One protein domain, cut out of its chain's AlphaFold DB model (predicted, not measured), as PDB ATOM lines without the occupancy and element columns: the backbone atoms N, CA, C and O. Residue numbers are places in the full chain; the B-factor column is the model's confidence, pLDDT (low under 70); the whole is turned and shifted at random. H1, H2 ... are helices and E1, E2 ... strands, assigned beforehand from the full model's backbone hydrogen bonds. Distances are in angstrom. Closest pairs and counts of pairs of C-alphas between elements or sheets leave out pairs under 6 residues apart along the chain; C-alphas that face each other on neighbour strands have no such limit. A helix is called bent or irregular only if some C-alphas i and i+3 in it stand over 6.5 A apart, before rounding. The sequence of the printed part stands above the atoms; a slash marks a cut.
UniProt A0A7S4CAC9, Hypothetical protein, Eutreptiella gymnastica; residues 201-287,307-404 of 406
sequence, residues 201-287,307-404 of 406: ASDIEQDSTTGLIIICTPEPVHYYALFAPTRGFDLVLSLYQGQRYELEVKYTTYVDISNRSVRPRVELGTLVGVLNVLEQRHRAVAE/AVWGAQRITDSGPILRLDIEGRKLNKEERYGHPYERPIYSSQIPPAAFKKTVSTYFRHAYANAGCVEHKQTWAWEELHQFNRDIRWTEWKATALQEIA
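What this domain is: This is residues 201 to 287 and 307 to 404 of the 406 residues of the protein "Hypothetical protein" of Eutreptiella gymnastica (UniProt A0A7S4CAC9). A twisted, curled sheet of six strands has two long helices, H2 and H4, over one face, and H6 packs on both of them on the side away from the sheet. The short H1 is over the opposite face, near the E1 edge, while H5 lies beyond one end of the strands, where the long link of residues 250 to 268 also reaches out around Ser 258, and H2 runs out past the other end. The printed part has 185 residues, with six named helices and six named strands in the order E1 E2 H1 E3 E4 H2 E5 E6 H3 H4 H5 H6. The sheet is mixed, its strands side by side as E1 E2 E3 E4 E6 E5, and the class is mixed, helices and strands. The whole is compact, with a radius of gyration of the C-alphas of 15.9 A and spans of 49 by 37 by 30 A.

How they stand to each other: E1, residues 203 to 207, is an edge strand and forms an antiparallel hairpin with E2, residues 212 to 216; N 205 and O 214 are 2.9 A apart. H1, residues 223 to 230, stands between E2 and E3, residues 235 to 240, as a strand-helix-strand unit, two parallel neighbour strands joined through a helix, with a right-handed crossover. E2 and E3 are parallel at 14 degrees, with N 215 and O 237 2.8 A apart. H1 is on the sheet at a height of 9.6 A, over E3 and, only just, with 3 of its C-alphas, over E2; it runs slantwise, at 51 degrees to E3 on the local plane. E3 and E4, residues 244 to 249, form an antiparallel hairpin, with N 238 and O 246 2.8 A apart. H2, residues 269 to 286, lies over E5, residues 307 to 310, at a height over the sheet of 8.5 A and along the strands, at 11 degrees to E5 on the local plane; their closest C-alphas are those of Val 272 and Trp 309, 5.6 A apart. E5, the other edge strand, forms an antiparallel hairpin with E6, residues 320 to 325; N 308 and O 324 are 2.8 A apart. The pairing of E6 is staggered: residues 320 to 322 pair with E4, antiparallel, with N 321 and O 247 2.8 A apart, and residues 322 to 325 with E5. H3, residues 332 to 336, is not on the sheet and touches no helix. H4, residues 351 to 368, is on the same face as H2 and on the opposite face from H1, over E2 and E3 at a height of 9.9 A, along the strands. H2 and H4 only just touch, with 3 pairs of C-alphas within 8 A, the closest those of Leu 271 and Tyr 361, 7.0 A; they run opposite ways at a shallow tilt of 24 degrees. H5, residues 380 to 389, is close to H4 but not clearly touching, about perpendicular at 78 degrees; the closest C-alphas are those of Asn 368 and Asp 389, 8.0 A. H6, residues 392 to 402, touches H2 at a shallow tilt of 17 degrees, the same way, closest at the C-alphas of Val 274 and Lys 396, 7.0 A. H6 only just touches H4, with 3 pairs within 8 A, opposite ways at a shallow tilt of 28 degrees; the closest C-alphas are those of Thr 357 and Ala 399, 6.6 A. H2, H4 and H6 are an up-and-down bundle, each running against the one before it in the chain. Every O i to N i+4 pair is within hydrogen-bond range in H2, H3, H4, H5 and H6, against 2 of 4 in H1.

Where its parts are: E1 begins at C-alpha 203, (12.714, 115.454, 205.092). E3, E4 and E6 measure 16.4, 17.3 and 15.1 A from first to last C-alpha. H1 is irregular, with C-alphas 226 and 229 7.2 A apart. H2 and H4 each measure 25.8 A, H5 14.4 A and H6 15.6 A; H4 begins at (6.338, 109.589, 195.543) and H6 ends at (7.049, 95.325, 191.910).

The domain as a whole: The two C-alphas farthest apart are those of Ser 258 and Glu 287, 51.3 A. Residues 288 to 306 are not printed, and C-alphas 287 and 307 are 14.7 A apart across the cut. The links E4 to H2, H3 to H4 and H4 to H5 are long. The mean pLDDT of the printed part is 92.0, and residues 369 to 373 and 402 to 404 are under 70.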
ATOM      1  N   ALA A 201       9.056 121.079 207.670       94.69
ATOM      2  CA  ALA A 201       8.237 120.773 206.500       94.69
ATOM      3  C   ALA A 201       8.978 119.929 205.447       94.69
ATOM      4  O   ALA A 201       8.359 119.522 204.462       94.69
ATOM      5  N   SER A 202      10.277 119.692 205.642       97.94
ATOM      6  CA  SER A 202      11.120 118.913 204.742       97.94
ATOM      7  C   SER A 202      11.678 117.675 205.443       97.94
ATOM      8  O   SER A 202      11.785 117.626 206.666       97.94
ATOM      9  N   ASP A 203      12.041 116.674 204.649       98.00
ATOM     10  CA  ASP A 203      12.714 115.454 205.092       98.00
ATOM     11  C   ASP A 203      13.951 115.209 204.225       98.00
ATOM     12  O   ASP A 203      13.918 115.410 203.007       98.00
ATOM     13  N   ILE A 204      15.044 114.786 204.859       98.00
ATOM     14  CA  ILE A 204      16.324 114.530 204.198       98.00
ATOM     15  C   ILE A 204      16.752 113.103 204.525       98.00
ATOM     16  O   ILE A 204      17.128 112.795 205.655       98.00
ATOM     17  N   GLU A 205      16.766 112.245 203.509       98.12
ATOM     18  CA  GLU A 205      17.293 110.886 203.609       98.12
ATOM     19  C   GLU A 205      18.640 110.787 202.896       98.12
ATOM     20  O   GLU A 205      18.813 111.267 201.776       98.12
ATOM     21  N   GLN A 206      19.598 110.124 203.539       97.38
ATOM     22  CA  GLN A 206      20.937 109.912 203.004       97.38
ATOM     23  C   GLN A 206      21.175 108.426 202.740       97.38
ATOM     24  O   GLN A 206      21.130 107.607 203.656       97.38
ATOM     25  N   ASP A 207      21.507 108.084 201.498       94.94
ATOM     26  CA  ASP A 207      21.993 106.765 201.107       94.94
ATOM     27  C   ASP A 207      23.477 106.860 200.726       94.94
ATOM     28  O   ASP A 207      23.869 106.995 199.561       94.94
ATOM     29  N   SER A 208      24.337 106.773 201.741       90.69
ATOM     30  CA  SER A 208      25.794 106.807 201.570       90.69
ATOM     31  C   SER A 208      26.329 105.637 200.727       90.69
ATOM     32  O   SER A 208      27.390 105.751 200.103       90.69
ATOM     33  N   THR A 209      25.581 104.528 200.636       89.19
ATOM     34  CA  THR A 209      25.969 103.354 199.836       89.19
ATOM     35  C   THR A 209      25.918 103.627 198.338       89.19
ATOM     36  O   THR A 209      26.690 103.028 197.590       89.19
ATOM     37  N   THR A 210      25.084 104.576 197.908       91.94
ATOM     38  CA  THR A 210      24.966 105.014 196.511       91.94
ATOM     39  C   THR A 210      25.443 106.445 196.279       91.94
ATOM     40  O   THR A 210      25.603 106.841 195.131       91.94
ATOM     41  N   GLY A 211      25.714 107.214 197.338       93.75
ATOM     42  CA  GLY A 211      26.011 108.645 197.218       93.75
ATOM     43  C   GLY A 211      24.778 109.474 196.843       93.75
ATOM     44  O   GLY A 211      24.928 110.586 196.338       93.75
ATOM     45  N   LEU A 212      23.580 108.930 197.082       97.31
ATOM     46  CA  LEU A 212      22.293 109.575 196.852       97.31
ATOM     47  C   LEU A 212      21.816 110.275 198.122       97.31
ATOM     48  O   LEU A 212      21.770 109.671 199.191       97.31
ATOM     49  N   ILE A 213      21.411 111.532 197.984       98.44
ATOM     50  CA  ILE A 213      20.640 112.253 198.994       98.44
ATOM     51  C   ILE A 213      19.256 112.561 198.433       98.44
ATOM     52  O   ILE A 213      19.114 112.934 197.267       98.44
ATOM     53  N   ILE A 214      18.230 112.355 199.249       98.69
ATOM     54  CA  ILE A 214      16.829 112.518 198.880       98.69
ATOM     55  C   ILE A 214      16.265 113.640 199.735       98.69
ATOM     56  O   ILE A 214      16.287 113.548 200.959       98.69
ATOM     57  N   ILE A 215      15.772 114.690 199.088       98.62
ATOM     58  CA  ILE A 215      15.226 115.877 199.737       98.62
ATOM     59  C   ILE A 215      13.745 115.948 199.390       98.62
ATOM     60  O   ILE A 215      13.373 116.280 198.263       98.62
ATOM     61  N   CYS A 216      12.893 115.631 200.360       98.62
ATOM     62  CA  CYS A 216      11.462 115.878 200.268       98.62
ATOM     63  C   CYS A 216      11.200 117.283 200.808       98.62
ATOM     64  O   CYS A 216      11.425 117.520 201.988       98.62
ATOM     65  N   THR A 217      10.743 118.220 199.983       98.25
ATOM     66  CA  THR A 217      10.502 119.605 200.420       98.25
ATOM     67  C   THR A 217       9.275 120.182 199.713       98.25
ATOM     68  O   THR A 217       9.009 119.773 198.589       98.25
ATOM     69  N   PRO A 218       8.477 121.085 200.316       97.88
ATOM     70  CA  PRO A 218       7.193 121.479 199.737       97.88
ATOM     71  C   PRO A 218       7.278 122.037 198.312       97.88
ATOM     72  O   PRO A 218       6.586 121.552 197.417       97.88
ATOM     73  N   GLU A 219       8.170 123.003 198.102       98.19
ATOM     74  CA  GLU A 219       8.349 123.715 196.836       98.19
ATOM     75  C   GLU A 219       9.819 123.725 196.400       98.19
ATOM     76  O   GLU A 219      10.711 123.635 197.248       98.19
ATOM     77  N   PRO A 220      10.107 123.876 195.097       98.19
ATOM     78  CA  PRO A 220      11.467 124.097 194.624       98.19
ATOM     79  C   PRO A 220      12.089 125.342 195.266       98.19
ATOM     80  O   PRO A 220      11.429 126.363 195.450       98.19
ATOM     81  N   VAL A 221      13.379 125.259 195.585       98.25
ATOM     82  CA  VAL A 221      14.139 126.334 196.240       98.25
ATOM     83  C   VAL A 221      15.332 126.760 195.388       98.25
ATOM     84  O   VAL A 221      15.636 126.161 194.354       98.25
ATOM     85  N   HIS A 222      16.030 127.810 195.819       97.81
ATOM     86  CA  HIS A 222      17.289 128.229 195.212       97.81
ATOM     87  C   HIS A 222      18.325 127.089 195.232       97.81
ATOM     88  O   HIS A 222      18.440 126.384 196.234       97.81
ATOM     89  N   TYR A 223      19.139 126.926 194.178       96.25
ATOM     90  CA  TYR A 223      20.095 125.810 194.109       96.25
ATOM     91  C   TYR A 223      21.098 125.807 195.283       96.25
ATOM     92  O   TYR A 223      21.320 124.755 195.863       96.25
ATOM     93  N   TYR A 224      21.645 126.956 195.717       97.69
ATOM     94  CA  TYR A 224      22.520 127.001 196.906       97.69
ATOM     95  C   TYR A 224      21.839 126.429 198.155       97.69
ATOM     96  O   TYR A 224      22.488 125.750 198.943       97.69
ATOM     97  N   ALA A 225      20.531 126.653 198.313       97.75
ATOM     98  CA  ALA A 225      19.770 126.078 199.411       97.75
ATOM     99  C   ALA A 225      19.533 124.576 199.231       97.75
ATOM    100  O   ALA A 225      19.731 123.811 200.171       97.75
ATOM    101  N   LEU A 226      19.152 124.150 198.021       97.88
ATOM    102  CA  LEU A 226      18.929 122.740 197.697       97.88
ATOM    103  C   LEU A 226      20.196 121.899 197.899       97.88
ATOM    104  O   LEU A 226      20.130 120.788 198.417       97.88
ATOM    105  N   PHE A 227      21.352 122.430 197.493       97.12
ATOM    106  CA  PHE A 227      22.628 121.721 197.532       97.12
ATOM    107  C   PHE A 227      23.379 121.854 198.866       97.12
ATOM    108  O   PHE A 227      24.278 121.045 199.110       97.12
ATOM    109  N   ALA A 228      22.992 122.771 199.760       96.25
ATOM    110  CA  ALA A 228      23.608 122.941 201.082       96.25
ATOM    111  C   ALA A 228      23.750 121.626 201.892       96.25
ATOM    112  O   ALA A 228      24.858 121.330 202.349       96.25
ATOM    113  N   PRO A 229      22.720 120.760 202.021       95.94
ATOM    114  CA  PRO A 229      22.849 119.503 202.769       95.94
ATOM    115  C   PRO A 229      23.561 118.380 201.995       95.94
ATOM    116  O   PRO A 229      23.696 117.275 202.510       95.94
ATOM    117  N   THR A 230      23.998 118.616 200.754       95.88
ATOM    118  CA  THR A 230      24.393 117.552 199.806       95.88
ATOM    119  C   THR A 230      25.903 117.331 199.715       95.88
ATOM    120  O   THR A 230      26.384 116.609 198.834       95.88
ATOM    121  N   ARG A 231      26.692 117.977 200.578       92.88
ATOM    122  CA  ARG A 231      28.151 117.815 200.581       92.88
ATOM    123  C   ARG A 231      28.527 116.353 200.822       92.88
ATOM    124  O   ARG A 231      28.017 115.716 201.735       92.88
ATOM    125  N   GLY A 232      29.440 115.834 200.003       91.50
ATOM    126  CA  GLY A 232      29.859 114.427 200.056       91.50
ATOM    127  C   GLY A 232      28.902 113.447 199.367       91.50
ATOM    128  O   GLY A 232      29.219 112.266 199.272       91.50
ATOM    129  N   PHE A 233      27.778 113.934 198.841       95.25
ATOM    130  CA  PHE A 233      26.896 113.189 197.948       95.25
ATOM    131  C   PHE A 233      27.144 113.621 196.502       95.25
ATOM    132  O   PHE A 233      27.655 114.717 196.239       95.25
ATOM    133  N   ASP A 234      26.785 112.741 195.574       95.00
ATOM    134  CA  ASP A 234      27.027 112.888 194.137       95.00
ATOM    135  C   ASP A 234      25.714 112.978 193.339       95.00
ATOM    136  O   ASP A 234      25.702 113.459 192.204       95.00
ATOM    137  N   LEU A 235      24.603 112.546 193.944       97.38
ATOM    138  CA  LEU A 235      23.271 112.493 193.351       97.38
ATOM    139  C   LEU A 235      22.267 113.152 194.297       97.38
ATOM    140  O   LEU A 235      22.260 112.836 195.485       97.38
ATOM    141  N   VAL A 236      21.398 114.015 193.772       98.44
ATOM    142  CA  VAL A 236      20.354 114.702 194.547       98.44
ATOM    143  C   VAL A 236      18.993 114.390 193.944       98.44
ATOM    144  O   VAL A 236      18.719 114.767 192.809       98.44
ATOM    145  N   LEU A 237      18.147 113.690 194.695       98.75
ATOM    146  CA  LEU A 237      16.757 113.420 194.338       98.75
ATOM    147  C   LEU A 237      15.846 114.387 195.090       98.75
ATOM    148  O   LEU A 237      15.684 114.268 196.302       98.75
ATOM    149  N   SER A 238      15.221 115.305 194.368       98.69
ATOM    150  CA  SER A 238      14.293 116.282 194.927       98.69
ATOM    151  C   SER A 238      12.856 115.829 194.698       98.69
ATOM    152  O   SER A 238      12.452 115.573 193.561       98.69
ATOM    153  N   LEU A 239      12.083 115.729 195.778       98.69
ATOM    154  CA  LEU A 239      10.666 115.377 195.754       98.69
ATOM    155  C   LEU A 239       9.849 116.552 196.294       98.69
ATOM    156  O   LEU A 239       9.955 116.892 197.472       98.69
ATOM    157  N   TYR A 240       9.021 117.146 195.438       98.56
ATOM    158  CA  TYR A 240       8.170 118.278 195.794       98.56
ATOM    159  C   TYR A 240       6.699 117.882 195.924       98.56
ATOM    160  O   TYR A 240       6.262 116.831 195.437       98.56
ATOM    161  N   GLN A 241       5.899 118.748 196.554       97.69
ATOM    162  CA  GLN A 241       4.449 118.566 196.592       97.69
ATOM    163  C   GLN A 241       3.857 118.515 195.179       97.69
ATOM    164  O   GLN A 241       4.391 119.095 194.227       97.69
ATOM    165  N   GLY A 242       2.736 117.803 195.046       97.38
ATOM    166  CA  GLY A 242       2.063 117.623 193.761       97.38
ATOM    167  C   GLY A 242       2.784 116.661 192.814       97.38
ATOM    168  O   GLY A 242       2.654 116.814 191.605       97.38
ATOM    169  N   GLN A 243       3.536 115.686 193.340       97.62
ATOM    170  CA  GLN A 243       4.222 114.647 192.551       97.62
ATOM    171  C   GLN A 243       5.216 115.215 191.524       97.62
ATOM    172  O   GLN A 243       5.325 114.731 190.402       97.62
ATOM    173  N   ARG A 244       5.918 116.284 191.897       98.19
ATOM    174  CA  ARG A 244       6.929 116.942 191.063       98.19
ATOM    175  C   ARG A 244       8.305 116.458 191.499       98.19
ATOM    176  O   ARG A 244       8.638 116.586 192.676       98.19
ATOM    177  N   TYR A 245       9.096 115.917 190.577       98.44
ATOM    178  CA  TYR A 245      10.384 115.305 190.911       98.44
ATOM    179  C   TYR A 245      11.491 115.735 189.951       98.44
ATOM    180  O   TYR A 245      11.259 115.851 188.747       98.44
ATOM    181  N   GLU A 246      12.704 115.886 190.478       98.06
ATOM    182  CA  GLU A 246      13.932 116.018 189.690       98.06
ATOM    183  C   GLU A 246      15.051 115.188 190.333       98.06
ATOM    184  O   GLU A 246      15.137 115.074 191.556       98.06
ATOM    185  N   LEU A 247      15.908 114.594 189.507       98.44
ATOM    186  CA  LEU A 247      17.139 113.933 189.941       98.44
ATOM    187  C   LEU A 247      18.320 114.620 189.258       98.44
ATOM    188  O   LEU A 247      18.415 114.594 188.032       98.44
ATOM    189  N   GLU A 248      19.230 115.186 190.044       97.44
ATOM    190  CA  GLU A 248      20.422 115.881 189.557       97.44
ATOM    191  C   GLU A 248      21.692 115.076 189.855       97.44
ATOM    192  O   GLU A 248      21.922 114.628 190.982       97.44
ATOM    193  N   VAL A 249      22.543 114.917 188.839       96.62
ATOM    194  CA  VAL A 249      23.902 114.383 188.988       96.62
ATOM    195  C   VAL A 249      24.853 115.563 189.167       96.62
ATOM    196  O   VAL A 249      25.016 116.379 188.260       96.62
ATOM    197  N   LYS A 250      25.486 115.671 190.340       95.25
ATOM    198  CA  LYS A 250      26.258 116.866 190.712       95.25
ATOM    199  C   LYS A 250      27.474 117.083 189.816       95.25
ATOM    200  O   LYS A 250      28.147 116.135 189.395       95.25
ATOM    201  N   TYR A 251      27.813 118.358 189.627       94.12
ATOM    202  CA  TYR A 251      28.983 118.802 188.870       94.12
ATOM    203  C   TYR A 251      30.304 118.224 189.400       94.12
ATOM    204  O   TYR A 251      31.178 117.889 188.611       94.12
ATOM    205  N   THR A 252      30.408 117.955 190.706       93.12
ATOM    206  CA  THR A 252      31.578 117.308 191.341       93.12
ATOM    207  C   THR A 252      31.988 115.984 190.690       93.12
ATOM    208  O   THR A 252      33.134 115.576 190.802       93.12
ATOM    209  N   THR A 253      31.065 115.296 190.012       93.06
ATOM    210  CA  THR A 253      31.351 114.043 189.296       93.06
ATOM    211  C   THR A 253      31.751 114.254 187.825       93.06
ATOM    212  O   THR A 253      32.190 113.307 187.171       93.06
ATOM    213  N   TYR A 254      31.568 115.463 187.280       93.44
ATOM    214  CA  TYR A 254      31.935 115.851 185.907       93.44
ATOM    215  C   TYR A 254      33.409 116.221 185.772       93.44
ATOM    216  O   TYR A 254      33.989 116.084 184.698       93.44
ATOM    217  N   VAL A 255      34.012 116.662 186.865       93.44
ATOM    218  CA  VAL A 255      35.366 117.203 186.919       93.44
ATOM    219  C   VAL A 255      36.287 116.307 187.741       93.44
ATOM    220  O   VAL A 255      35.861 115.267 188.250       93.44
ATOM    221  N   ASP A 256      37.568 116.649 187.786       92.12
ATOM    222  CA  ASP A 256      38.570 115.978 188.600       92.12
ATOM    223  C   ASP A 256      38.781 116.781 189.889       92.12
ATOM    224  O   ASP A 256      39.067 117.973 189.854       92.12
ATOM    225  N   ILE A 257      38.605 116.119 191.034       92.19
ATOM    226  CA  ILE A 257      38.805 116.705 192.363       92.19
ATOM    227  C   ILE A 257      39.685 115.770 193.189       92.19
ATOM    228  O   ILE A 257      39.630 114.554 193.017       92.19
ATOM    229  N   SER A 258      40.486 116.302 194.110       91.12
ATOM    230  CA  SER A 258      41.330 115.483 194.995       91.12
ATOM    231  C   SER A 258      41.022 115.634 196.481       91.12
ATOM    232  O   SER A 258      41.525 114.859 197.294       91.12
ATOM    233  N   ASN A 259      40.150 116.570 196.858       88.50
ATOM    234  CA  ASN A 259      39.735 116.753 198.251       88.50
ATOM    235  C   ASN A 259      38.763 115.667 198.764       88.50
ATOM    236  O   ASN A 259      38.604 115.512 199.975       88.50
ATOM    237  N   ARG A 260      38.117 114.914 197.866       90.56
ATOM    238  CA  ARG A 260      37.310 113.725 198.173       90.56
ATOM    239  C   ARG A 260      37.243 112.798 196.968       90.56
ATOM    240  O   ARG A 260      37.498 113.212 195.844       90.56
ATOM    241  N   SER A 261      36.847 111.555 197.201       89.50
ATOM    242  CA  SER A 261      36.519 110.639 196.113       89.50
ATOM    243  C   SER A 261      35.056 110.792 195.681       89.50
ATOM    244  O   SER A 261      34.202 111.215 196.467       89.50
ATOM    245  N   VAL A 262      34.773 110.431 194.430       91.31
ATOM    246  CA  VAL A 262      33.436 110.450 193.826       91.31
ATOM    247  C   VAL A 262      33.103 109.106 193.186       91.31
ATOM    248  O   VAL A 262      33.983 108.331 192.781       91.31
ATOM    249  N   ARG A 263      31.807 108.824 193.075       91.06
ATOM    250  CA  ARG A 263      31.299 107.642 192.377       91.06
ATOM    251  C   ARG A 263      31.274 107.863 190.860       91.06
ATOM    252  O   ARG A 263      31.132 108.998 190.399       91.06
ATOM    253  N   PRO A 264      31.377 106.789 190.058       92.69
ATOM    254  CA  PRO A 264      31.222 106.893 188.621       92.69
ATOM    255  C   PRO A 264      29.782 107.282 188.282       92.69
ATOM    256  O   PRO A 264      28.817 106.837 188.918       92.69
ATOM    257  N   ARG A 265      29.645 108.110 187.248       94.25
ATOM    258  CA  ARG A 265      28.352 108.520 186.699       94.25
ATOM    259  C   ARG A 265      27.650 107.334 186.041       94.25
ATOM    260  O   ARG A 265      28.261 106.612 185.254       94.25
ATOM    261  N   VAL A 266      26.360 107.176 186.324       95.44
ATOM    262  CA  VAL A 266      25.509 106.121 185.750       95.44
ATOM    263  C   VAL A 266      24.618 106.707 184.645       95.44
ATOM    264  O   VAL A 266      24.010 107.757 184.831       95.44
ATOM    265  N   GLU A 267      24.529 106.033 183.498       96.31
ATOM    266  CA  GLU A 267      23.716 106.418 182.339       96.31
ATOM    267  C   GLU A 267      22.218 106.226 182.583       96.31
ATOM    268  O   GLU A 267      21.704 105.105 182.601       96.31
ATOM    269  N   LEU A 268      21.481 107.334 182.650       97.50
ATOM    270  CA  LEU A 268      20.082 107.364 183.087       97.50
ATOM    271  C   LEU A 268      19.076 106.806 182.064       97.50
ATOM    272  O   LEU A 268      17.896 106.665 182.383       97.50
ATOM    273  N   GLY A 269      19.503 106.438 180.852       96.94
ATOM    274  CA  GLY A 269      18.605 105.976 179.783       96.94
ATOM    275  C   GLY A 269      17.765 104.746 180.154       96.94
ATOM    276  O   GLY A 269      16.583 104.670 179.816       96.94
ATOM    277  N   THR A 270      18.338 103.797 180.903       97.06
ATOM    278  CA  THR A 270      17.585 102.636 181.411       97.06
ATOM    279  C   THR A 270      16.512 103.054 182.421       97.06
ATOM    280  O   THR A 270      15.389 102.552 182.337       97.06
ATOM    281  N   LEU A 271      16.837 103.968 183.340       97.88
ATOM    282  CA  LEU A 271      15.898 104.484 184.336       97.88
ATOM    283  C   LEU A 271      14.751 105.243 183.657       97.88
ATOM    284  O   LEU A 271      13.590 104.948 183.919       97.88
ATOM    285  N   VAL A 272      15.075 106.129 182.712       97.88
ATOM    286  CA  VAL A 272      14.099 106.859 181.886       97.88
ATOM    287  C   VAL A 272      13.114 105.906 181.200       97.88
ATOM    288  O   VAL A 272      11.907 106.132 181.234       97.88
ATOM    289  N   GLY A 273      13.604 104.811 180.609       96.25
ATOM    290  CA  GLY A 273      12.743 103.812 179.971       96.25
ATOM    291  C   GLY A 273      11.738 103.174 180.938       96.25
ATOM    292  O   GLY A 273      10.568 103.024 180.593       96.25
ATOM    293  N   VAL A 274      12.172 102.831 182.156       96.38
ATOM    294  CA  VAL A 274      11.294 102.255 183.190       96.38
ATOM    295  C   VAL A 274      10.294 103.285 183.719       96.38
ATOM    296  O   VAL A 274       9.111 102.970 183.836       96.38
ATOM    297  N   LEU A 275      10.734 104.520 183.977       96.44
ATOM    298  CA  LEU A 275       9.862 105.598 184.450       96.44
ATOM    299  C   LEU A 275       8.768 105.949 183.435       96.44
ATOM    300  O   LEU A 275       7.633 106.182 183.824       96.44
ATOM    301  N   ASN A 276       9.056 105.908 182.134       95.75
ATOM    302  CA  ASN A 276       8.032 106.128 181.109       95.75
ATOM    303  C   ASN A 276       6.957 105.029 181.082       95.75
ATOM    304  O   ASN A 276       5.781 105.328 180.886       95.75
ATOM    305  N   VAL A 277       7.326 103.766 181.325       93.88
ATOM    306  CA  VAL A 277       6.344 102.672 181.463       93.88
ATOM    307  C   VAL A 277       5.491 102.864 182.720       93.88
ATOM    308  O   VAL A 277       4.279 102.658 182.686       93.88
ATOM    309  N   LEU A 278       6.121 103.270 183.822       92.50
ATOM    310  CA  LEU A 278       5.451 103.596 185.080       92.50
ATOM    311  C   LEU A 278       4.436 104.731 184.926       92.50
ATOM    312  O   LEU A 278       3.287 104.587 185.333       92.50
ATOM    313  N   GLU A 279       4.854 105.826 184.297       93.50
ATOM    314  CA  GLU A 279       4.030 107.010 184.055       93.50
ATOM    315  C   GLU A 279       2.744 106.645 183.297       93.50
ATOM    316  O   GLU A 279       1.647 107.030 183.698       93.50
ATOM    317  N   GLN A 280       2.862 105.830 182.243       91.50
ATOM    318  CA  GLN A 280       1.717 105.363 181.454       91.50
ATOM    319  C   GLN A 280       0.771 104.465 182.259       91.50
ATOM    320  O   GLN A 280      -0.447 104.599 182.144       91.50
ATOM    321  N   ARG A 281       1.310 103.557 183.081       89.25
ATOM    322  CA  ARG A 281       0.493 102.651 183.903       89.25
ATOM    323  C   ARG A 281      -0.296 103.407 184.962       89.25
ATOM    324  O   ARG A 281      -1.503 103.212 185.062       89.25
ATOM    325  N   HIS A 282       0.364 104.279 185.720       89.81
ATOM    326  CA  HIS A 282      -0.318 105.056 186.754       89.81
ATOM    327  C   HIS A 282      -1.347 106.019 186.162       89.81
ATOM    328  O   HIS A 282      -2.418 106.182 186.740       89.81
ATOM    329  N   ARG A 283      -1.086 106.577 184.973       88.69
ATOM    330  CA  ARG A 283      -2.090 107.345 184.228       88.69
ATOM    331  C   ARG A 283      -3.319 106.505 183.886       88.69
ATOM    332  O   ARG A 283      -4.429 106.930 184.178       88.69
ATOM    333  N   ALA A 284      -3.134 105.313 183.314       86.94
ATOM    334  CA  ALA A 284      -4.251 104.438 182.955       86.94
ATOM    335  C   ALA A 284      -5.116 104.076 184.177       86.94
ATOM    336  O   ALA A 284      -6.341 104.056 184.078       86.94
ATOM    337  N   VAL A 285      -4.484 103.856 185.337       86.06
ATOM    338  CA  VAL A 285      -5.184 103.642 186.613       86.06
ATOM    339  C   VAL A 285      -5.953 104.896 187.043       86.06
ATOM    340  O   VAL A 285      -7.124 104.792 187.396       86.06
ATOM    341  N   ALA A 286      -5.335 106.079 186.975       83.38
ATOM    342  CA  ALA A 286      -5.982 107.346 187.324       83.38
ATOM    343  C   ALA A 286      -7.175 107.688 186.408       83.38
ATOM    344  O   ALA A 286      -8.146 108.291 186.858       83.38
ATOM    345  N   GLU A 287      -7.127 107.268 185.142       85.81
ATOM    346  CA  GLU A 287      -8.190 107.449 184.143       85.81
ATOM    347  C   GLU A 287      -9.273 106.349 184.191       85.81
ATOM    348  O   GLU A 287     -10.235 106.400 183.425       85.81
ATOM    349  N   ALA A 307       3.316 113.408 178.734       89.38
ATOM    350  CA  ALA A 307       4.377 113.617 179.708       89.38
ATOM    351  C   ALA A 307       5.392 112.477 179.566       89.38
ATOM    352  O   ALA A 307       5.009 111.306 179.596       89.38
ATOM    353  N   VAL A 308       6.661 112.816 179.360       95.06
ATOM    354  CA  VAL A 308       7.735 111.867 179.060       95.06
ATOM    355  C   VAL A 308       8.936 112.193 179.931       95.06
ATOM    356  O   VAL A 308       9.437 113.313 179.935       95.06
ATOM    357  N   TRP A 309       9.419 111.202 180.669       97.12
ATOM    358  CA  TRP A 309      10.674 111.287 181.399       97.12
ATOM    359  C   TRP A 309      11.841 111.377 180.420       97.12
ATOM    360  O   TRP A 309      11.924 110.613 179.454       97.12
ATOM    361  N   GLY A 310      12.762 112.293 180.700       96.38
ATOM    362  CA  GLY A 310      13.980 112.514 179.933       96.38
ATOM    363  C   GLY A 310      15.173 112.744 180.850       96.38
ATOM    364  O   GLY A 310      15.019 113.097 182.016       96.38
ATOM    365  N   ALA A 311      16.371 112.520 180.314       95.81
ATOM    366  CA  ALA A 311      17.632 112.811 180.986       95.81
ATOM    367  C   ALA A 311      18.729 113.119 179.958       95.81
ATOM    368  O   ALA A 311      18.694 112.611 178.832       95.81
ATOM    369  N   GLN A 312      19.710 113.938 180.338       94.12
ATOM    370  CA  GLN A 312      20.927 114.131 179.544       94.12
ATOM    371  C   GLN A 312      21.903 112.956 179.717       94.12
ATOM    372  O   GLN A 312      21.763 112.121 180.612       94.12
ATOM    373  N   ARG A 313      22.894 112.888 178.823       93.50
ATOM    374  CA  ARG A 313      23.982 111.900 178.881       93.50
ATOM    375  C   ARG A 313      24.933 112.209 180.034       93.50
ATOM    376  O   ARG A 313      25.052 113.363 180.437       93.50
ATOM    377  N   ILE A 314      25.704 111.216 180.476       91.06
ATOM    378  CA  ILE A 314      26.697 111.391 181.558       91.06
ATOM    379  C   ILE A 314      27.807 112.401 181.234       91.06
ATOM    380  O   ILE A 314      28.485 112.871 182.148       91.06
ATOM    381  N   THR A 315      27.999 112.711 179.951       91.38
ATOM    382  CA  THR A 315      28.974 113.685 179.448       91.38
ATOM    383  C   THR A 315      28.474 115.129 179.503       91.38
ATOM    384  O   THR A 315      29.213 116.028 179.125       91.38
ATOM    385  N   ASP A 316      27.221 115.374 179.894       92.19
ATOM    386  CA  ASP A 316      26.745 116.726 180.215       92.19
ATOM    387  C   ASP A 316      27.264 117.126 181.609       92.19
ATOM    388  O   ASP A 316      27.470 116.251 182.449       92.19
ATOM    389  N   SER A 317      27.519 118.406 181.889       88.50
ATOM    390  CA  SER A 317      28.155 118.813 183.154       88.50
ATOM    391  C   SER A 317      27.233 118.656 184.367       88.50
ATOM    392  O   SER A 317      27.690 118.225 185.430       88.50
ATOM    393  N   GLY A 318      25.928 118.865 184.182       88.38
ATOM    394  CA  GLY A 318      24.897 118.642 185.198       88.38
ATOM    395  C   GLY A 318      23.678 117.925 184.618       88.38
ATOM    396  O   GLY A 318      22.680 118.580 184.330       88.38
ATOM    397  N   PRO A 319      23.735 116.593 184.416       93.06
ATOM    398  CA  PRO A 319      22.593 115.820 183.946       93.06
ATOM    399  C   PRO A 319      21.425 115.890 184.935       93.06
ATOM    400  O   PRO A 319      21.591 115.616 186.125       93.06
ATOM    401  N   ILE A 320      20.240 116.198 184.414       95.44
ATOM    402  CA  ILE A 320      18.985 116.286 185.158       95.44
ATOM    403  C   ILE A 320      17.995 115.301 184.542       95.44
ATOM    404  O   ILE A 320      17.665 115.385 183.357       95.44
ATOM    405  N   LEU A 321      17.490 114.379 185.357       97.69
ATOM    406  CA  LEU A 321      16.322 113.582 185.016       97.69
ATOM    407  C   LEU A 321      15.066 114.297 185.505       97.69
ATOM    408  O   LEU A 321      14.954 114.647 186.680       97.69
ATOM    409  N   ARG A 322      14.122 114.496 184.587       96.69
ATOM    410  CA  ARG A 322      12.877 115.231 184.821       96.69
ATOM    411  C   ARG A 322      11.773 114.765 183.879       96.69
ATOM    412  O   ARG A 322      12.040 114.115 182.866       96.69
ATOM    413  N   LEU A 323      10.541 115.113 184.226       96.56
ATOM    414  CA  LEU A 323       9.379 114.946 183.363       96.56
ATOM    415  C   LEU A 323       9.295 116.144 182.410       96.56
ATOM    416  O   LEU A 323       9.336 117.289 182.859       96.56
ATOM    417  N   ASP A 324       9.162 115.889 181.112       94.25
ATOM    418  CA  ASP A 324       8.898 116.898 180.085       94.25
ATOM    419  C   ASP A 324       7.460 116.727 179.576       94.25
ATOM    420  O   ASP A 324       6.995 115.606 179.381       94.25
ATOM    421  N   ILE A 325       6.747 117.830 179.348       89.75
ATOM    422  CA  ILE A 325       5.383 117.829 178.796       89.75
ATOM    423  C   ILE A 325       5.418 118.441 177.400       89.75
ATOM    424  O   ILE A 325       6.128 119.420 177.174       89.75
ATOM    425  N   GLU A 326       4.677 117.843 176.461       84.69
ATOM    426  CA  GLU A 326       4.532 118.351 175.083       84.69
ATOM    427  C   GLU A 326       5.876 118.518 174.355       84.69
ATOM    428  O   GLU A 326       6.058 119.384 173.504       84.69
ATOM    429  N   GLY A 327       6.867 117.696 174.714       80.75
ATOM    430  CA  GLY A 327       8.211 117.780 174.144       80.75
ATOM    431  C   GLY A 327       8.990 119.045 174.527       80.75
ATOM    432  O   GLY A 327      10.096 119.238 174.014       80.75
ATOM    433  N   ARG A 328       8.473 119.887 175.437       87.81
ATOM    434  CA  ARG A 328       9.196 121.049 175.962       87.81
ATOM    435  C   ARG A 328      10.334 120.583 176.864       87.81
ATOM    436  O   ARG A 328      10.155 120.366 178.061       87.81
ATOM    437  N   LYS A 329      11.520 120.495 176.274       89.94
ATOM    438  CA  LYS A 329      12.781 120.339 176.999       89.94
ATOM    439  C   LYS A 329      13.220 121.678 177.572       89.94
ATOM    440  O   LYS A 329      12.954 122.722 176.978       89.94
ATOM    441  N   LEU A 330      13.952 121.630 178.679       90.62
ATOM    442  CA  LEU A 330      14.648 122.808 179.182       90.62
ATOM    443  C   LEU A 330      15.679 123.305 178.166       90.62
ATOM    444  O   LEU A 330      16.451 122.517 177.607       90.62
ATOM    445  N   ASN A 331      15.733 124.619 177.972       88.88
ATOM    446  CA  ASN A 331      16.850 125.244 177.273       88.88
ATOM    447  C   ASN A 331      18.119 125.248 178.160       88.88
ATOM    448  O   ASN A 331      18.113 124.762 179.292       88.88
ATOM    449  N   LYS A 332      19.255 125.736 177.642       84.25
ATOM    450  CA  LYS A 332      20.510 125.754 178.414       84.25
ATOM    451  C   LYS A 332      20.378 126.614 179.682       84.25
ATOM    452  O   LYS A 332      20.763 126.141 180.744       84.25
ATOM    453  N   GLU A 333      19.778 127.796 179.590       83.88
ATOM    454  CA  GLU A 333      19.577 128.708 180.725       83.88
ATOM    455  C   GLU A 333      18.748 128.060 181.845       83.88
ATOM    456  O   GLU A 333      19.176 128.035 182.991       83.88
ATOM    457  N   GLU A 334      17.601 127.459 181.520       90.56
ATOM    458  CA  GLU A 334      16.715 126.814 182.501       90.56
ATOM    459  C   GLU A 334      17.380 125.600 183.179       90.56
ATOM    460  O   GLU A 334      17.084 125.284 184.334       90.56
ATOM    461  N   ARG A 335      18.289 124.899 182.485       87.12
ATOM    462  CA  ARG A 335      19.034 123.774 183.078       87.12
ATOM    463  C   ARG A 335      19.999 124.230 184.164       87.12
ATOM    464  O   ARG A 335      20.094 123.569 185.194       87.12
ATOM    465  N   TYR A 336      20.700 125.338 183.935       83.62
ATOM    466  CA  TYR A 336      21.697 125.854 184.877       83.62
ATOM    467  C   TYR A 336      21.118 126.840 185.899       83.62
ATOM    468  O   TYR A 336      21.738 127.037 186.947       83.62
ATOM    469  N   GLY A 337      19.941 127.407 185.616       87.25
ATOM    470  CA  GLY A 337      19.192 128.302 186.494       87.25
ATOM    471  C   GLY A 337      18.645 127.626 187.751       87.25
ATOM    472  O   GLY A 337      18.875 126.441 188.017       87.25
ATOM    473  N   HIS A 338      17.926 128.396 188.565       93.56
ATOM    474  CA  HIS A 338      17.430 127.890 189.840       93.56
ATOM    475  C   HIS A 338      16.231 126.943 189.640       93.56
ATOM    476  O   HIS A 338      15.366 127.223 188.807       93.56
ATOM    477  N   PRO A 339      16.098 125.861 190.438       95.12
ATOM    478  CA  PRO A 339      14.941 124.964 190.360       95.12
ATOM    479  C   PRO A 339      13.585 125.675 190.482       95.12
ATOM    480  O   PRO A 339      12.627 125.282 189.826       95.12
ATOM    481  N   TYR A 340      13.500 126.752 191.270       95.25
ATOM    482  CA  TYR A 340      12.269 127.543 191.424       95.25
ATOM    483  C   TYR A 340      11.912 128.421 190.214       95.25
ATOM    484  O   TYR A 340      10.790 128.913 190.135       95.25
ATOM    485  N   GLU A 341      12.836 128.629 189.273       94.31
ATOM    486  CA  GLU A 341      12.614 129.452 188.076       94.31
ATOM    487  C   GLU A 341      12.169 128.630 186.860       94.31
ATOM    488  O   GLU A 341      11.750 129.201 185.851       94.31
ATOM    489  N   ARG A 342      12.264 127.295 186.926       93.69
ATOM    490  CA  ARG A 342      11.951 126.397 185.809       93.69
ATOM    491  C   ARG A 342      10.679 125.593 186.068       93.69
ATOM    492  O   ARG A 342      10.371 125.266 187.212       93.69
ATOM    493  N   PRO A 343       9.926 125.225 185.017       93.25
ATOM    494  CA  PRO A 343       8.753 124.384 185.192       93.25
ATOM    495  C   PRO A 343       9.168 122.987 185.666       93.25
ATOM    496  O   PRO A 343      10.043 122.362 185.063       93.25
ATOM    497  N   ILE A 344       8.496 122.478 186.697       95.88
ATOM    498  CA  ILE A 344       8.597 121.088 187.150       95.88
ATOM    499  C   ILE A 344       7.183 120.520 187.149       95.88
ATOM    500  O   ILE A 344       6.300 121.033 187.837       95.88
ATOM    501  N   TYR A 345       6.955 119.498 186.331       96.25
ATOM    502  CA  TYR A 345       5.616 118.979 186.082       96.25
ATOM    503  C   TYR A 345       5.255 117.831 187.024       96.25
ATOM    504  O   TYR A 345       6.121 117.078 187.472       96.25
ATOM    505  N   SER A 346       3.961 117.706 187.313       96.50
ATOM    506  CA  SER A 346       3.410 116.619 188.117       96.50
ATOM    507  C   SER A 346       3.433 115.299 187.351       96.50
ATOM    508  O   SER A 346       2.887 115.196 186.254       96.50
ATOM    509  N   SER A 347       4.028 114.287 187.965       96.06
ATOM    510  CA  SER A 347       3.999 112.895 187.533       96.06
ATOM    511  C   SER A 347       2.764 112.180 188.077       96.06
ATOM    512  O   SER A 347       2.228 112.534 189.127       96.06
ATOM    513  N   GLN A 348       2.326 111.142 187.371       94.94
ATOM    514  CA  GLN A 348       1.339 110.181 187.861       94.94
ATOM    515  C   GLN A 348       1.958 109.123 188.784       94.94
ATOM    516  O   GLN A 348       1.229 108.386 189.443       94.94
ATOM    517  N   ILE A 349       3.289 109.019 188.837       94.75
ATOM    518  CA  ILE A 349       3.995 108.056 189.683       94.75
ATOM    519  C   ILE A 349       3.945 108.546 191.141       94.75
ATOM    520  O   ILE A 349       4.467 109.629 191.431       94.75
ATOM    521  N   PRO A 350       3.408 107.750 192.085       94.94
ATOM    522  CA  PRO A 350       3.392 108.115 193.497       94.94
ATOM    523  C   PRO A 350       4.805 108.333 194.064       94.94
ATOM    524  O   PRO A 350       5.727 107.598 193.688       94.94
ATOM    525  N   PRO A 351       5.002 109.249 195.038       95.94
ATOM    526  CA  PRO A 351       6.338 109.589 195.543       95.94
ATOM    527  C   PRO A 351       7.125 108.382 196.066       95.94
ATOM    528  O   PRO A 351       8.319 108.249 195.801       95.94
ATOM    529  N   ALA A 352       6.451 107.460 196.763       94.31
ATOM    530  CA  ALA A 352       7.069 106.246 197.292       94.31
ATOM    531  C   ALA A 352       7.568 105.309 196.178       94.31
ATOM    532  O   ALA A 352       8.666 104.757 196.287       94.31
ATOM    533  N   ALA A 353       6.794 105.161 195.098       94.19
ATOM    534  CA  ALA A 353       7.176 104.353 193.946       94.19
ATOM    535  C   ALA A 353       8.362 104.989 193.209       94.19
ATOM    536  O   ALA A 353       9.368 104.317 192.991       94.19
ATOM    537  N   PHE A 354       8.296 106.297 192.928       96.69
ATOM    538  CA  PHE A 354       9.372 107.026 192.256       96.69
ATOM    539  C   PHE A 354      10.694 106.929 193.030       96.69
ATOM    540  O   PHE A 354      11.712 106.495 192.485       96.69
ATOM    541  N   LYS A 355      10.656 107.236 194.334       96.50
ATOM    542  CA  LYS A 355      11.799 107.116 195.248       96.50
ATOM    543  C   LYS A 355      12.403 105.714 195.209       96.50
ATOM    544  O   LYS A 355      13.602 105.567 194.984       96.50
ATOM    545  N   LYS A 356      11.578 104.673 195.372       95.44
ATOM    546  CA  LYS A 356      12.036 103.277 195.362       95.44
ATOM    547  C   LYS A 356      12.682 102.895 194.027       95.44
ATOM    548  O   LYS A 356      13.744 102.268 194.026       95.44
ATOM    549  N   THR A 357      12.088 103.281 192.898       96.56
ATOM    550  CA  THR A 357      12.648 103.008 191.567       96.56
ATOM    551  C   THR A 357      14.027 103.647 191.404       96.56
ATOM    552  O   THR A 357      14.966 102.961 191.005       96.56
ATOM    553  N   VAL A 358      14.189 104.921 191.780       97.62
ATOM    554  CA  VAL A 358      15.483 105.621 191.700       97.62
ATOM    555  C   VAL A 358      16.521 105.002 192.645       97.62
ATOM    556  O   VAL A 358      17.642 104.714 192.226       97.62
ATOM    557  N   SER A 359      16.169 104.734 193.905       96.62
ATOM    558  CA  SER A 359      17.120 104.161 194.869       96.62
ATOM    559  C   SER A 359      17.580 102.756 194.468       96.62
ATOM    560  O   SER A 359      18.771 102.451 194.521       96.62
ATOM    561  N   THR A 360      16.661 101.886 194.035       95.81
ATOM    562  CA  THR A 360      17.016 100.523 193.594       95.81
ATOM    563  C   THR A 360      17.848 100.529 192.316       95.81
ATOM    564  O   THR A 360      18.742  99.695 192.184       95.81
ATOM    565  N   TYR A 361      17.614 101.486 191.412       96.81
ATOM    566  CA  TYR A 361      18.408 101.673 190.200       96.81
ATOM    567  C   TYR A 361      19.891 101.910 190.515       96.81
ATOM    568  O   TYR A 361      20.749 101.173 190.027       96.81
ATOM    569  N   PHE A 362      20.201 102.885 191.376       96.06
ATOM    570  CA  PHE A 362      21.591 103.188 191.730       96.06
ATOM    571  C   PHE A 362      22.238 102.096 192.583       96.06
ATOM    572  O   PHE A 362      23.406 101.769 192.368       96.06
ATOM    573  N   ARG A 363      21.490 101.468 193.502       94.31
ATOM    574  CA  ARG A 363      21.998 100.307 194.256       94.31
ATOM    575  C   ARG A 363      22.381  99.167 193.322       94.31
ATOM    576  O   ARG A 363      23.456  98.598 193.474       94.31
ATOM    577  N   HIS A 364      21.541  98.870 192.328       94.56
ATOM    578  CA  HIS A 364      21.835  97.845 191.330       94.56
ATOM    579  C   HIS A 364      23.076  98.191 190.511       94.56
ATOM    580  O   HIS A 364      23.950  97.338 190.361       94.56
ATOM    581  N   ALA A 365      23.169  99.433 190.026       94.38
ATOM    582  CA  ALA A 365      24.305  99.923 189.249       94.38
ATOM    583  C   ALA A 365      25.633  99.709 189.984       94.38
ATOM    584  O   ALA A 365      26.555  99.098 189.447       94.38
ATOM    585  N   TYR A 366      25.709 100.171 191.234       92.56
ATOM    586  CA  TYR A 366      26.941 100.124 192.017       92.56
ATOM    587  C   TYR A 366      27.245  98.743 192.610       92.56
ATOM    588  O   TYR A 366      28.412  98.446 192.846       92.56
ATOM    589  N   ALA A 367      26.243  97.884 192.822       89.69
ATOM    590  CA  ALA A 367      26.469  96.509 193.277       89.69
ATOM    591  C   ALA A 367      26.948  95.578 192.148       89.69
ATOM    592  O   ALA A 367      27.766  94.692 192.388       89.69
ATOM    593  N   ASN A 368      26.448  95.758 190.919       80.50
ATOM    594  CA  ASN A 368      26.707  94.828 189.811       80.50
ATOM    595  C   ASN A 368      28.004  95.097 189.047       80.50
ATOM    596  O   ASN A 368      28.514  94.191 188.395       80.50
ATOM    597  N   ALA A 369      28.549  96.309 189.122       67.50
ATOM    598  CA  ALA A 369      29.761  96.680 188.394       67.50
ATOM    599  C   ALA A 369      31.075  96.190 189.054       67.50
ATOM    600  O   ALA A 369      32.157  96.602 188.643       67.50
ATOM    601  N   GLY A 370      30.999  95.317 190.071       58.28
ATOM    602  CA  GLY A 370      32.127  94.999 190.959       58.28
ATOM    603  C   GLY A 370      32.385  96.144 191.944       58.28
ATOM    604  O   GLY A 370      31.947  97.262 191.699       58.28
ATOM    605  N   CYS A 371      33.028  95.876 193.090       50.88
ATOM    606  CA  CYS A 371      33.299  96.888 194.124       50.88
ATOM    607  C   CYS A 371      33.826  98.187 193.505       50.88
ATOM    608  O   CYS A 371      34.975  98.264 193.077       50.88
ATOM    609  N   VAL A 372      32.969  99.203 193.458       59.34
ATOM    610  CA  VAL A 372      33.333 100.509 192.934       59.34
ATOM    611  C   VAL A 372      34.184 101.188 193.993       59.34
ATOM    612  O   VAL A 372      33.661 101.797 194.928       59.34
ATOM    613  N   GLU A 373      35.502 101.049 193.874       66.00
ATOM    614  CA  GLU A 373      36.418 101.917 194.601       66.00
ATOM    615  C   GLU A 373      36.085 103.362 194.228       66.00
ATOM    616  O   GLU A 373      35.956 103.713 193.051       66.00
ATOM    617  N   HIS A 374      35.876 104.200 195.241       76.38
ATOM    618  CA  HIS A 374      35.682 105.618 194.992       76.38
ATOM    619  C   HIS A 374      37.005 106.170 194.465       76.38
ATOM    620  O   HIS A 374      38.038 106.028 195.122       76.38
ATOM    621  N   LYS A 375      36.974 106.830 193.308       82.62
ATOM    622  CA  LYS A 375      38.157 107.472 192.729       82.62
ATOM    623  C   LYS A 375      38.040 108.983 192.854       82.62
ATOM    624  O   LYS A 375      36.946 109.535 192.793       82.62
ATOM    625  N   GLN A 376      39.180 109.643 192.997       81.19
ATOM    626  CA  GLN A 376      39.291 111.100 192.874       81.19
ATOM    627  C   GLN A 376      39.037 111.548 191.427       81.19
ATOM    628  O   GLN A 376      38.368 112.543 191.172       81.19
ATOM    629  N   THR A 377      39.500 110.748 190.463       83.94
ATOM    630  CA  THR A 377      39.385 111.044 189.033       83.94
ATOM    631  C   THR A 377      38.823 109.852 188.272       83.94
ATOM    632  O   THR A 377      39.220 108.710 188.505       83.94
ATOM    633  N   TRP A 378      37.945 110.139 187.318       89.06
ATOM    634  CA  TRP A 378      37.371 109.161 186.391       89.06
ATOM    635  C   TRP A 378      37.584 109.648 184.965       89.06
ATOM    636  O   TRP A 378      37.128 110.744 184.633       89.06
ATOM    637  N   ALA A 379      38.231 108.845 184.123       90.44
ATOM    638  CA  ALA A 379      38.316 109.116 182.694       90.44
ATOM    639  C   ALA A 379      37.004 108.745 181.983       90.44
ATOM    640  O   ALA A 379      36.290 107.829 182.392       90.44
ATOM    641  N   TRP A 380      36.702 109.413 180.865       90.81
ATOM    642  CA  TRP A 380      35.484 109.134 180.092       90.81
ATOM    643  C   TRP A 380      35.395 107.685 179.605       90.81
ATOM    644  O   TRP A 380      34.330 107.081 179.692       90.81
ATOM    645  N   GLU A 381      36.512 107.098 179.165       92.19
ATOM    646  CA  GLU A 381      36.545 105.690 178.747       92.19
ATOM    647  C   GLU A 381      36.204 104.745 179.909       92.19
ATOM    648  O   GLU A 381      35.439 103.800 179.728       92.19
ATOM    649  N   GLU A 382      36.696 105.033 181.120       91.81
ATOM    650  CA  GLU A 382      36.370 104.249 182.318       91.81
ATOM    651  C   GLU A 382      34.881 104.353 182.660       91.81
ATOM    652  O   GLU A 382      34.257 103.346 182.980       91.81
ATOM    653  N   LEU A 383      34.292 105.551 182.558       92.31
ATOM    654  CA  LEU A 383      32.862 105.760 182.800       92.31
ATOM    655  C   LEU A 383      31.996 105.039 181.762       92.31
ATOM    656  O   LEU A 383      30.982 104.432 182.113       92.31
ATOM    657  N   HIS A 384      32.382 105.073 180.487       93.94
ATOM    658  CA  HIS A 384      31.676 104.336 179.444       93.94
ATOM    659  C   HIS A 384      31.790 102.827 179.645       93.94
ATOM    660  O   HIS A 384      30.784 102.129 179.517       93.94
ATOM    661  N   GLN A 385      32.975 102.326 179.996       93.06
ATOM    662  CA  GLN A 385      33.176 100.914 180.299       93.06
ATOM    663  C   GLN A 385      32.341 100.479 181.507       93.06
ATOM    664  O   GLN A 385      31.558  99.541 181.389       93.06
ATOM    665  N   PHE A 386      32.403 101.233 182.609       93.44
ATOM    666  CA  PHE A 386      31.585 101.009 183.799       93.44
ATOM    667  C   PHE A 386      30.096 100.869 183.447       93.44
ATOM    668  O   PHE A 386      29.447  99.920 183.872       93.44
ATOM    669  N   ASN A 387      29.556 101.760 182.609       94.44
ATOM    670  CA  ASN A 387      28.149 101.703 182.208       94.44
ATOM    671  C   ASN A 387      27.804 100.520 181.291       94.44
ATOM    672  O   ASN A 387      26.681 100.014 181.363       94.44
ATOM    673  N   ARG A 388      28.739 100.069 180.439       93.62
ATOM    674  CA  ARG A 388      28.563  98.870 179.596       93.62
ATOM    675  C   ARG A 388      28.470  97.592 180.427       93.62
ATOM    676  O   ARG A 388      27.753  96.675 180.035       93.62
ATOM    677  N   ASP A 389      29.156  97.551 181.565       93.12
ATOM    678  CA  ASP A 389      29.245  96.359 182.411       93.12
ATOM    679  C   ASP A 389      28.008  96.149 183.304       93.12
ATOM    680  O   ASP A 389      27.792  95.052 183.828       93.12
ATOM    681  N   ILE A 390      27.137  97.157 183.444       93.25
ATOM    682  CA  ILE A 390      25.926  97.046 184.264       93.25
ATOM    683  C   ILE A 390      24.864  96.187 183.561       93.25
ATOM    684  O   ILE A 390      24.326  96.524 182.502       93.25
ATOM    685  N   ARG A 391      24.465  95.091 184.213       93.12
ATOM    686  CA  ARG A 391      23.423  94.176 183.722       93.12
ATOM    687  C   ARG A 391      22.022  94.675 184.060       93.12
ATOM    688  O   ARG A 391      21.454  94.334 185.092       93.12
ATOM    689  N   TRP A 392      21.431  95.465 183.172       95.06
ATOM    690  CA  TRP A 392      20.126  96.089 183.425       95.06
ATOM    691  C   TRP A 392      18.906  95.166 183.311       95.06
ATOM    692  O   TRP A 392      17.842  95.525 183.809       95.06
ATOM    693  N   THR A 393      19.019  94.016 182.644       92.88
ATOM    694  CA  THR A 393      17.869  93.136 182.362       92.88
ATOM    695  C   THR A 393      17.183  92.646 183.638       92.88
ATOM    696  O   THR A 393      15.959  92.692 183.726       92.88
ATOM    697  N   GLU A 394      17.969  92.241 184.637       89.31
ATOM    698  CA  GLU A 394      17.466  91.742 185.922       89.31
ATOM    699  C   GLU A 394      16.764  92.851 186.711       89.31
ATOM    700  O   GLU A 394      15.617  92.687 187.125       89.31
ATOM    701  N   TRP A 395      17.397  94.023 186.828       94.69
ATOM    702  CA  TRP A 395      16.793  95.171 187.505       94.69
ATOM    703  C   TRP A 395      15.501  95.633 186.830       94.69
ATOM    704  O   TRP A 395      14.511  95.864 187.518       94.69
ATOM    705  N   LYS A 396      15.473  95.722 185.492       94.56
ATOM    706  CA  LYS A 396      14.266  96.107 184.742       94.56
ATOM    707  C   LYS A 396      13.106  95.155 185.023       94.56
ATOM    708  O   LYS A 396      11.987  95.620 185.214       94.56
ATOM    709  N   ALA A 397      13.363  93.846 185.045       89.31
ATOM    710  CA  ALA A 397      12.335  92.850 185.327       89.31
ATOM    711  C   ALA A 397      11.768  93.024 186.744       89.31
ATOM    712  O   ALA A 397      10.553  93.128 186.891       89.31
ATOM    713  N   THR A 398      12.634  93.141 187.754       87.50
ATOM    714  CA  THR A 398      12.222  93.345 189.151       87.50
ATOM    715  C   THR A 398      11.470  94.659 189.331       87.50
ATOM    716  O   THR A 398      10.370  94.659 189.875       87.50
ATOM    717  N   ALA A 399      12.005  95.766 188.805       88.19
ATOM    718  CA  ALA A 399      11.360  97.072 188.881       88.19
ATOM    719  C   ALA A 399       9.948  97.018 188.280       88.19
ATOM    720  O   ALA A 399       9.002  97.443 188.928       88.19
ATOM    721  N   LEU A 400       9.783  96.409 187.097       85.31
ATOM    722  CA  LEU A 400       8.491  96.235 186.412       85.31
ATOM    723  C   LEU A 400       7.530  95.234 187.069       85.31
ATOM    724  O   LEU A 400       6.324  95.329 186.817       85.31
ATOM    725  N   GLN A 401       8.032  94.298 187.879       79.44
ATOM    726  CA  GLN A 401       7.235  93.323 188.630       79.44
ATOM    727  C   GLN A 401       6.711  93.880 189.951       79.44
ATOM    728  O   GLN A 401       5.555  93.642 190.284       79.44
ATOM    729  N   GLU A 402       7.510  94.659 190.682       69.19
ATOM    730  CA  GLU A 402       7.049  95.325 191.910       69.19
ATOM    731  C   GLU A 402       5.874  96.286 191.636       69.19
ATOM    732  O   GLU A 402       5.057  96.542 192.514       69.19
ATOM    733  N   ILE A 403       5.737  96.721 190.381       58.25
ATOM    734  CA  ILE A 403       4.649  97.543 189.832       58.25
ATOM    735  C   ILE A 403       3.346  96.751 189.615       58.25
ATOM    736  O   ILE A 403       2.290  97.345 189.452       58.25
ATOM    737  N   ALA A 404       3.379  95.415 189.594       52.50
ATOM    738  CA  ALA A 404       2.155  94.609 189.515       52.50
ATOM    739  C   ALA A 404       1.442  94.473 190.875       52.50
ATOM    740  O   ALA A 404       0.320  93.972 190.925       52.50
TER     741      ALA A 404